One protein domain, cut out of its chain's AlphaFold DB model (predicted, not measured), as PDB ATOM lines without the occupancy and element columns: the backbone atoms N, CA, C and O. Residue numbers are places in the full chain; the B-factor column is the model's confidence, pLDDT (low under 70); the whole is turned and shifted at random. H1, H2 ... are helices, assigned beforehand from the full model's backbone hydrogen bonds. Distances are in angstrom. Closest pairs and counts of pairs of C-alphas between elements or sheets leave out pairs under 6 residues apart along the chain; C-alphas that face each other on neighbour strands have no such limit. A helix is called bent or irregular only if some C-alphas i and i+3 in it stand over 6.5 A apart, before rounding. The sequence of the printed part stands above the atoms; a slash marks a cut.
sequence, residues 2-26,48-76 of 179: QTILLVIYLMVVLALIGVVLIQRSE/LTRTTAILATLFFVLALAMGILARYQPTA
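AT A GLANCE: This is residues 2 to 26 and 48 to 76 of the 179 residues of the protein "Protein-export membrane protein SecG" of Rhizobium oryzae (UniProt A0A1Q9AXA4). Two long, nearly straight helices, H1 and H2, lie side by side and run opposite ways, making a slender rod two helices wide. Residues 72 to 76 follow H2 as a short tail that carries the rod's length on past the beginning of H1. The printed part has 54 residues with two named helices, H1 then H2, and no named strand; the class is all helix. The whole is loose, with a radius of gyration of the C-alphas of 13.7 A, and its C-alphas span 47 by 17 by 6 A.

HOW THE PARTS SIT: H1, residues 2 to 25, touches H2, residues 48 to 71, with 6 pairs of C-alphas within 8 A. H1 touches H2 with residues 13 to 24 alone, and H2 touches H1 with residues 52 to 63 alone. Their closest C-alphas are those of Arg 24 and Thr 52, 7.0 A apart. Their lines stand at a shallow tilt of 4 degrees, and they run opposite ways. Their centres are 12.5 A apart. In H1 and H2 every pair of O i and N i+4 is within hydrogen-bond range.

IN THESE COORDINATES: H1 begins at C-alpha 2, at (-24.301, -26.927, -70.620), and ends at C-alpha 25, at (-20.097, -40.520, -102.511), 34.9 A from first to last C-alpha. H2 begins at C-alpha 48, at (-18.739, -51.650, -101.657), and ends at C-alpha 71, at (-25.910, -38.528, -70.071), also 34.9 A. Neither helix is bent.

THE WHOLE: The two C-alphas farthest apart are those of Leu 48 and Ala 76, at 46.8 A. Residues 27 to 47 are not printed, and C-alphas 26 and 48 are 10.9 A apart across this cut, which lies in the link from H1 to H2. The mean pLDDT of the printed part is 72.7; it is under 70 at residue 2, residues 22 to 26, residues 48 to 51 and residues 69 to 76.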
ATOM      1  N   GLN A   2     -23.916 -25.575 -70.156       60.38
ATOM      2  CA  GLN A   2     -24.301 -26.927 -70.620       60.38
ATOM      3  C   GLN A   2     -25.014 -26.959 -71.989       60.38
ATOM      4  O   GLN A   2     -24.663 -27.755 -72.853       60.38
ATOM      5  N   THR A   3     -25.992 -26.073 -72.217       76.94
ATOM      6  CA  THR A   3     -26.741 -26.011 -73.487       76.94
ATOM      7  C   THR A   3     -25.829 -25.713 -74.672       76.94
ATOM      8  O   THR A   3     -26.009 -26.275 -75.741       76.94
ATOM      9  N   ILE A   4     -24.811 -24.875 -74.463       80.44
ATOM     10  CA  ILE A   4     -23.833 -24.522 -75.496       80.44
ATOM     11  C   ILE A   4     -23.005 -25.760 -75.864       80.44
ATOM     12  O   ILE A   4     -22.830 -26.041 -77.043       80.44
ATOM     13  N   LEU A   5     -22.578 -26.554 -74.873       74.31
ATOM     14  CA  LEU A   5     -21.874 -27.821 -75.103       74.31
ATOM     15  C   LEU A   5     -22.751 -28.853 -75.830       74.31
ATOM     16  O   LEU A   5     -22.267 -29.520 -76.739       74.31
ATOM     17  N   LEU A   6     -24.044 -28.942 -75.497       80.31
ATOM     18  CA  LEU A   6     -24.996 -29.826 -76.185       80.31
ATOM     19  C   LEU A   6     -25.242 -29.411 -77.640       80.31
ATOM     20  O   LEU A   6     -25.290 -30.265 -78.521       80.31
ATOM     21  N   VAL A   7     -25.373 -28.110 -77.899       80.81
ATOM     22  CA  VAL A   7     -25.570 -27.580 -79.254       80.81
ATOM     23  C   VAL A   7     -24.315 -27.788 -80.102       80.81
ATOM     24  O   VAL A   7     -24.421 -28.258 -81.232       80.81
ATOM     25  N   ILE A   8     -23.127 -27.511 -79.557       83.50
ATOM     26  CA  ILE A   8     -21.853 -27.757 -80.251       83.50
ATOM     27  C   ILE A   8     -21.681 -29.250 -80.542       83.50
ATOM     28  O   ILE A   8     -21.328 -29.616 -81.659       83.50
ATOM     29  N   TYR A   9     -21.980 -30.119 -79.577       75.75
ATOM     30  CA  TYR A   9     -21.937 -31.565 -79.780       75.75
ATOM     31  C   TYR A   9     -22.884 -32.009 -80.901       75.75
ATOM     32  O   TYR A   9     -22.461 -32.710 -81.818       75.75
ATOM     33  N   LEU A  10     -24.137 -31.546 -80.884       79.62
ATOM     34  CA  LEU A  10     -25.111 -31.843 -81.935       79.62
ATOM     35  C   LEU A  10     -24.616 -31.387 -83.318       79.62
ATOM     36  O   LEU A  10     -24.752 -32.125 -84.293       79.62
ATOM     37  N   MET A  11     -23.997 -30.206 -83.399       82.50
ATOM     38  CA  MET A  11     -23.391 -29.695 -84.634       82.50
ATOM     39  C   MET A  11     -22.230 -30.574 -85.122       82.50
ATOM     40  O   MET A  11     -22.170 -30.894 -86.306       82.50
ATOM     41  N   VAL A  12     -21.339 -31.017 -84.228       77.88
ATOM     42  CA  VAL A  12     -20.213 -31.905 -84.574       77.88
ATOM     43  C   VAL A  12     -20.705 -33.280 -85.032       77.88
ATOM     44  O   VAL A  12     -20.177 -33.827 -85.998       77.88
ATOM     45  N   VAL A  13     -21.745 -33.823 -84.394       79.00
ATOM     46  CA  VAL A  13     -22.369 -35.092 -84.797       79.00
ATOM     47  C   VAL A  13     -22.976 -34.979 -86.195       79.00
ATOM     48  O   VAL A  13     -22.725 -35.841 -87.036       79.00
ATOM     49  N   LEU A  14     -23.723 -33.906 -86.476       80.50
ATOM     50  CA  LEU A  14     -24.290 -33.655 -87.806       80.50
ATOM     51  C   LEU A  14     -23.206 -33.463 -88.874       80.50
ATOM     52  O   LEU A  14     -23.329 -34.007 -89.972       80.50
ATOM     53  N   ALA A  15     -22.121 -32.761 -88.545       80.69
ATOM     54  CA  ALA A  15     -20.976 -32.616 -89.437       80.69
ATOM     55  C   ALA A  15     -20.305 -33.970 -89.731       80.69
ATOM     56  O   ALA A  15     -20.028 -34.275 -90.891       80.69
ATOM     57  N   LEU A  16     -20.105 -34.821 -88.716       74.56
ATOM     58  CA  LEU A  16     -19.549 -36.165 -88.901       74.56
ATOM     59  C   LEU A  16     -20.462 -37.069 -89.736       74.56
ATOM     60  O   LEU A  16     -19.953 -37.803 -90.580       74.56
ATOM     61  N   ILE A  17     -21.787 -36.988 -89.565       74.81
ATOM     62  CA  ILE A  17     -22.752 -37.680 -90.438       74.81
ATOM     63  C   ILE A  17     -22.542 -37.253 -91.891       74.81
ATOM     64  O   ILE A  17     -22.396 -38.106 -92.763       74.81
ATOM     65  N   GLY A  18     -22.494 -35.943 -92.150       78.44
ATOM     66  CA  GLY A  18     -22.284 -35.405 -93.496       78.44
ATOM     67  C   GLY A  18     -20.981 -35.901 -94.126       78.44
ATOM     68  O   GLY A  18     -20.975 -36.343 -95.273       78.44
ATOM     69  N   VAL A  19     -19.895 -35.922 -93.352       73.94
ATOM     70  CA  VAL A  19     -18.591 -36.444 -93.786       73.94
ATOM     71  C   VAL A  19     -18.639 -37.956 -94.054       73.94
ATOM     72  O   VAL A  19     -18.071 -38.425 -95.036       73.94
ATOM     73  N   VAL A  20     -19.350 -38.744 -93.251       72.25
ATOM     74  CA  VAL A  20     -19.512 -40.188 -93.505       72.25
ATOM     75  C   VAL A  20     -20.329 -40.443 -94.776       72.25
ATOM     76  O   VAL A  20     -20.016 -41.358 -95.542       72.25
ATOM     77  N   LEU A  21     -21.344 -39.620 -95.044       74.25
ATOM     78  CA  LEU A  21     -22.127 -39.713 -96.275       74.25
ATOM     79  C   LEU A  21     -21.302 -39.313 -97.505       74.25
ATOM     80  O   LEU A  21     -21.391 -39.985 -98.534       74.25
ATOM     81  N   ILE A  22     -20.450 -38.289 -97.393       69.69
ATOM     82  CA  ILE A  22     -19.589 -37.855 -98.501       69.69
ATOM     83  C   ILE A  22     -18.478 -38.869 -98.800       69.69
ATOM     84  O   ILE A  22     -18.191 -39.125 -99.965       69.69
ATOM     85  N   GLN A  23     -17.934 -39.545 -97.782       63.16
ATOM     86  CA  GLN A  23     -16.955 -40.627 -97.968       63.16
ATOM     87  C   GLN A  23     -17.547 -41.838 -98.710       63.16
ATOM     88  O   GLN A  23     -16.813 -42.605 -99.331       63.16
ATOM     89  N   ARG A  24     -18.880 -41.995 -98.710       60.72
ATOM     90  CA  ARG A  24     -19.569 -42.968 -99.570       60.72
ATOM     91  C   ARG A  24     -19.772 -42.458-101.001       60.72
ATOM     92  O   ARG A  24     -19.873 -43.275-101.912       60.72
ATOM     93  N   SER A  25     -19.814 -41.143-101.210       55.81
ATOM     94  CA  SER A  25     -20.097 -40.520-102.511       55.81
ATOM     95  C   SER A  25     -18.984 -40.717-103.546       55.81
ATOM     96  O   SER A  25     -19.273 -40.691-104.737       55.81
ATOM     97  N   GLU A  26     -17.738 -40.949-103.122       54.28
ATOM     98  CA  GLU A  26     -16.617 -41.255-104.035       54.28
ATOM     99  C   GLU A  26     -16.297 -42.755-104.110       54.28
ATOM    100  O   GLU A  26     -15.581 -43.224-104.992       54.28
ATOM    101  N   LEU A  48     -18.278 -53.030-101.805       60.41
ATOM    102  CA  LEU A  48     -18.739 -51.650-101.657       60.41
ATOM    103  C   LEU A  48     -19.933 -51.537-100.700       60.41
ATOM    104  O   LEU A  48     -19.958 -50.709 -99.788       60.41
ATOM    105  N   THR A  49     -20.897 -52.446-100.854       69.56
ATOM    106  CA  THR A  49     -22.073 -52.534 -99.984       69.56
ATOM    107  C   THR A  49     -21.680 -52.921 -98.558       69.56
ATOM    108  O   THR A  49     -22.187 -52.344 -97.593       69.56
ATOM    109  N   ARG A  50     -20.731 -53.852 -98.411       67.50
ATOM    110  CA  ARG A  50     -20.270 -54.353 -97.114       67.50
ATOM    111  C   ARG A  50     -19.436 -53.322 -96.357       67.50
ATOM    112  O   ARG A  50     -19.667 -53.133 -95.168       67.50
ATOM    113  N   THR A  51     -18.534 -52.612 -97.030       69.25
ATOM    114  CA  THR A  51     -17.716 -51.565 -96.402       69.25
ATOM    115  C   THR A  51     -18.587 -50.441 -95.869       69.25
ATOM    116  O   THR A  51     -18.391 -50.007 -94.737       69.25
ATOM    117  N   THR A  52     -19.605 -50.003 -96.614       76.19
ATOM    118  CA  THR A  52     -20.470 -48.964 -96.061       76.19
ATOM    119  C   THR A  52     -21.422 -49.475 -94.992       76.19
ATOM    120  O   THR A  52     -21.735 -48.722 -94.079       76.19
ATOM    121  N   ALA A  53     -21.871 -50.730 -95.053       76.56
ATOM    122  CA  ALA A  53     -22.622 -51.307 -93.942       76.56
ATOM    123  C   ALA A  53     -21.786 -51.258 -92.651       76.56
ATOM    124  O   ALA A  53     -22.278 -50.808 -91.620       76.56
ATOM    125  N   ILE A  54     -20.497 -51.606 -92.738       76.12
ATOM    126  CA  ILE A  54     -19.558 -51.546 -91.611       76.12
ATOM    127  C   ILE A  54     -19.370 -50.100 -91.125       76.12
ATOM    128  O   ILE A  54     -19.549 -49.829 -89.938       76.12
ATOM    129  N   LEU A  55     -19.088 -49.150 -92.022       74.31
ATOM    130  CA  LEU A  55     -18.915 -47.739 -91.649       74.31
ATOM    131  C   LEU A  55     -20.193 -47.121 -91.065       74.31
ATOM    132  O   LEU A  55     -20.114 -46.390 -90.082       74.31
ATOM    133  N   ALA A  56     -21.366 -47.452 -91.607       76.06
ATOM    134  CA  ALA A  56     -22.652 -46.997 -91.084       76.06
ATOM    135  C   ALA A  56     -22.921 -47.562 -89.682       76.06
ATOM    136  O   ALA A  56     -23.356 -46.823 -88.799       76.06
ATOM    137  N   THR A  57     -22.614 -48.843 -89.448       80.19
ATOM    138  CA  THR A  57     -22.736 -49.440 -88.108       80.19
ATOM    139  C   THR A  57     -21.764 -48.819 -87.109       80.19
ATOM    140  O   THR A  57     -22.182 -48.467 -86.010       80.19
ATOM    141  N   LEU A  58     -20.500 -48.602 -87.492       79.94
ATOM    142  CA  LEU A  58     -19.511 -47.926 -86.648       79.94
ATOM    143  C   LEU A  58     -19.952 -46.504 -86.306       79.94
ATOM    144  O   LEU A  58     -19.933 -46.123 -85.138       79.94
ATOM    145  N   PHE A  59     -20.410 -45.747 -87.304       78.75
ATOM    146  CA  PHE A  59     -20.944 -44.403 -87.120       78.75
ATOM    147  C   PHE A  59     -22.118 -44.388 -86.122       78.75
ATOM    148  O   PHE A  59     -22.128 -43.590 -85.184       78.75
ATOM    149  N   PHE A  60     -23.079 -45.303 -86.278       79.06
ATOM    150  CA  PHE A  60     -24.244 -45.385 -85.399       79.06
ATOM    151  C   PHE A  60     -23.856 -45.736 -83.953       79.06
ATOM    152  O   PHE A  60     -24.367 -45.138 -83.007       79.06
ATOM    153  N   VAL A  61     -22.903 -46.656 -83.773       84.56
ATOM    154  CA  VAL A  61     -22.371 -47.026 -82.451       84.56
ATOM    155  C   VAL A  61     -21.644 -45.849 -81.796       84.56
ATOM    156  O   VAL A  61     -21.881 -45.580 -80.620       84.56
ATOM    157  N   LEU A  62     -20.811 -45.115 -82.539       78.25
ATOM    158  CA  LEU A  62     -20.113 -43.918 -82.049       78.25
ATOM    159  C   LEU A  62     -21.099 -42.817 -81.617       78.25
ATOM    160  O   LEU A  62     -20.901 -42.196 -80.570       78.25
ATOM    161  N   ALA A  63     -22.187 -42.620 -82.371       74.25
ATOM    162  CA  ALA A  63     -23.242 -41.662 -82.035       74.25
ATOM    163  C   ALA A  63     -23.995 -42.044 -80.745       74.25
ATOM    164  O   ALA A  63     -24.241 -41.187 -79.892       74.25
ATOM    165  N   LEU A  64     -24.318 -43.331 -80.569       80.69
ATOM    166  CA  LEU A  64     -24.955 -43.836 -79.348       80.69
ATOM    167  C   LEU A  64     -24.013 -43.773 -78.141       80.69
ATOM    168  O   LEU A  64     -24.428 -43.329 -77.071       80.69
ATOM    169  N   ALA A  65     -22.751 -44.178 -78.301       79.00
ATOM    170  CA  ALA A  65     -21.767 -44.203 -77.222       79.00
ATOM    171  C   ALA A  65     -21.530 -42.806 -76.632       79.00
ATOM    172  O   ALA A  65     -21.554 -42.644 -75.412       79.00
ATOM    173  N   MET A  66     -21.376 -41.783 -77.479       74.25
ATOM    174  CA  MET A  66     -21.225 -40.408 -76.997       74.25
ATOM    175  C   MET A  66     -22.524 -39.819 -76.436       74.25
ATOM    176  O   MET A  66     -22.472 -39.088 -75.449       74.25
ATOM    177  N   GLY A  67     -23.693 -40.181 -76.979       71.06
ATOM    178  CA  GLY A  67     -24.981 -39.798 -76.389       71.06
ATOM    179  C   GLY A  67     -25.176 -40.366 -74.977       71.06
ATOM    180  O   GLY A  67     -25.658 -39.670 -74.083       71.06
ATOM    181  N   ILE A  68     -24.751 -41.611 -74.758       74.31
ATOM    182  CA  ILE A  68     -24.775 -42.262 -73.445       74.31
ATOM    183  C   ILE A  68     -23.757 -41.608 -72.501       74.31
ATOM    184  O   ILE A  68     -24.105 -41.287 -71.365       74.31
ATOM    185  N   LEU A  69     -22.533 -41.345 -72.967       68.62
ATOM    186  CA  LEU A  69     -21.490 -40.722 -72.150       68.62
ATOM    187  C   LEU A  69     -21.862 -39.292 -71.724       68.62
ATOM    188  O   LEU A  69     -21.667 -38.932 -70.567       68.62
ATOM    189  N   ALA A  70     -22.506 -38.521 -72.604       63.88
ATOM    190  CA  ALA A  70     -23.032 -37.194 -72.285       63.88
ATOM    191  C   ALA A  70     -24.148 -37.219 -71.223       63.88
ATOM    192  O   ALA A  70     -24.357 -36.231 -70.517       63.88
ATOM    193  N   ARG A  71     -24.862 -38.345 -71.085       64.44
ATOM    194  CA  ARG A  71     -25.910 -38.528 -70.071       64.44
ATOM    195  C   ARG A  71     -25.343 -38.837 -68.682       64.44
ATOM    196  O   ARG A  71     -26.039 -38.625 -67.694       64.44
ATOM    197  N   TYR A  72     -24.102 -39.320 -68.605       63.91
ATOM    198  CA  TYR A  72     -23.420 -39.617 -67.344       63.91
ATOM    199  C   TYR A  72     -22.691 -38.418 -66.736       63.91
ATOM    200  O   TYR A  72     -22.128 -38.559 -65.652       63.91
ATOM    201  N   GLN A  73     -22.726 -37.237 -67.364       63.09
ATOM    202  CA  GLN A  73     -22.267 -36.021 -66.702       63.09
ATOM    203  C   GLN A  73     -23.168 -35.757 -65.481       63.09
ATOM    204  O   GLN A  73     -24.363 -35.499 -65.663       63.09
ATOM    205  N   PRO A  74     -22.635 -35.807 -64.243       57.38
ATOM    206  CA  PRO A  74     -23.419 -35.497 -63.060       57.38
ATOM    207  C   PRO A  74     -23.908 -34.060 -63.198       57.38
ATOM    208  O   PRO A  74     -23.106 -33.127 -63.270       57.38
ATOM    209  N   THR A  75     -25.225 -33.873 -63.265       59.38
ATOM    210  CA  THR A  75     -25.820 -32.550 -63.071       59.38
ATOM    211  C   THR A  75     -25.614 -32.222 -61.599       59.38
ATOM    212  O   THR A  75     -26.421 -32.586 -60.751       59.38
ATOM    213  N   ALA A  76     -24.454 -31.650 -61.278       60.53
ATOM    214  CA  ALA A  76     -24.186 -31.140 -59.949       60.53
ATOM    215  C   ALA A  76     -25.183 -30.007 -59.677       60.53
ATOM    216  O   ALA A  76     -25.365 -29.122 -60.516       60.53
TER     217      ALA A  76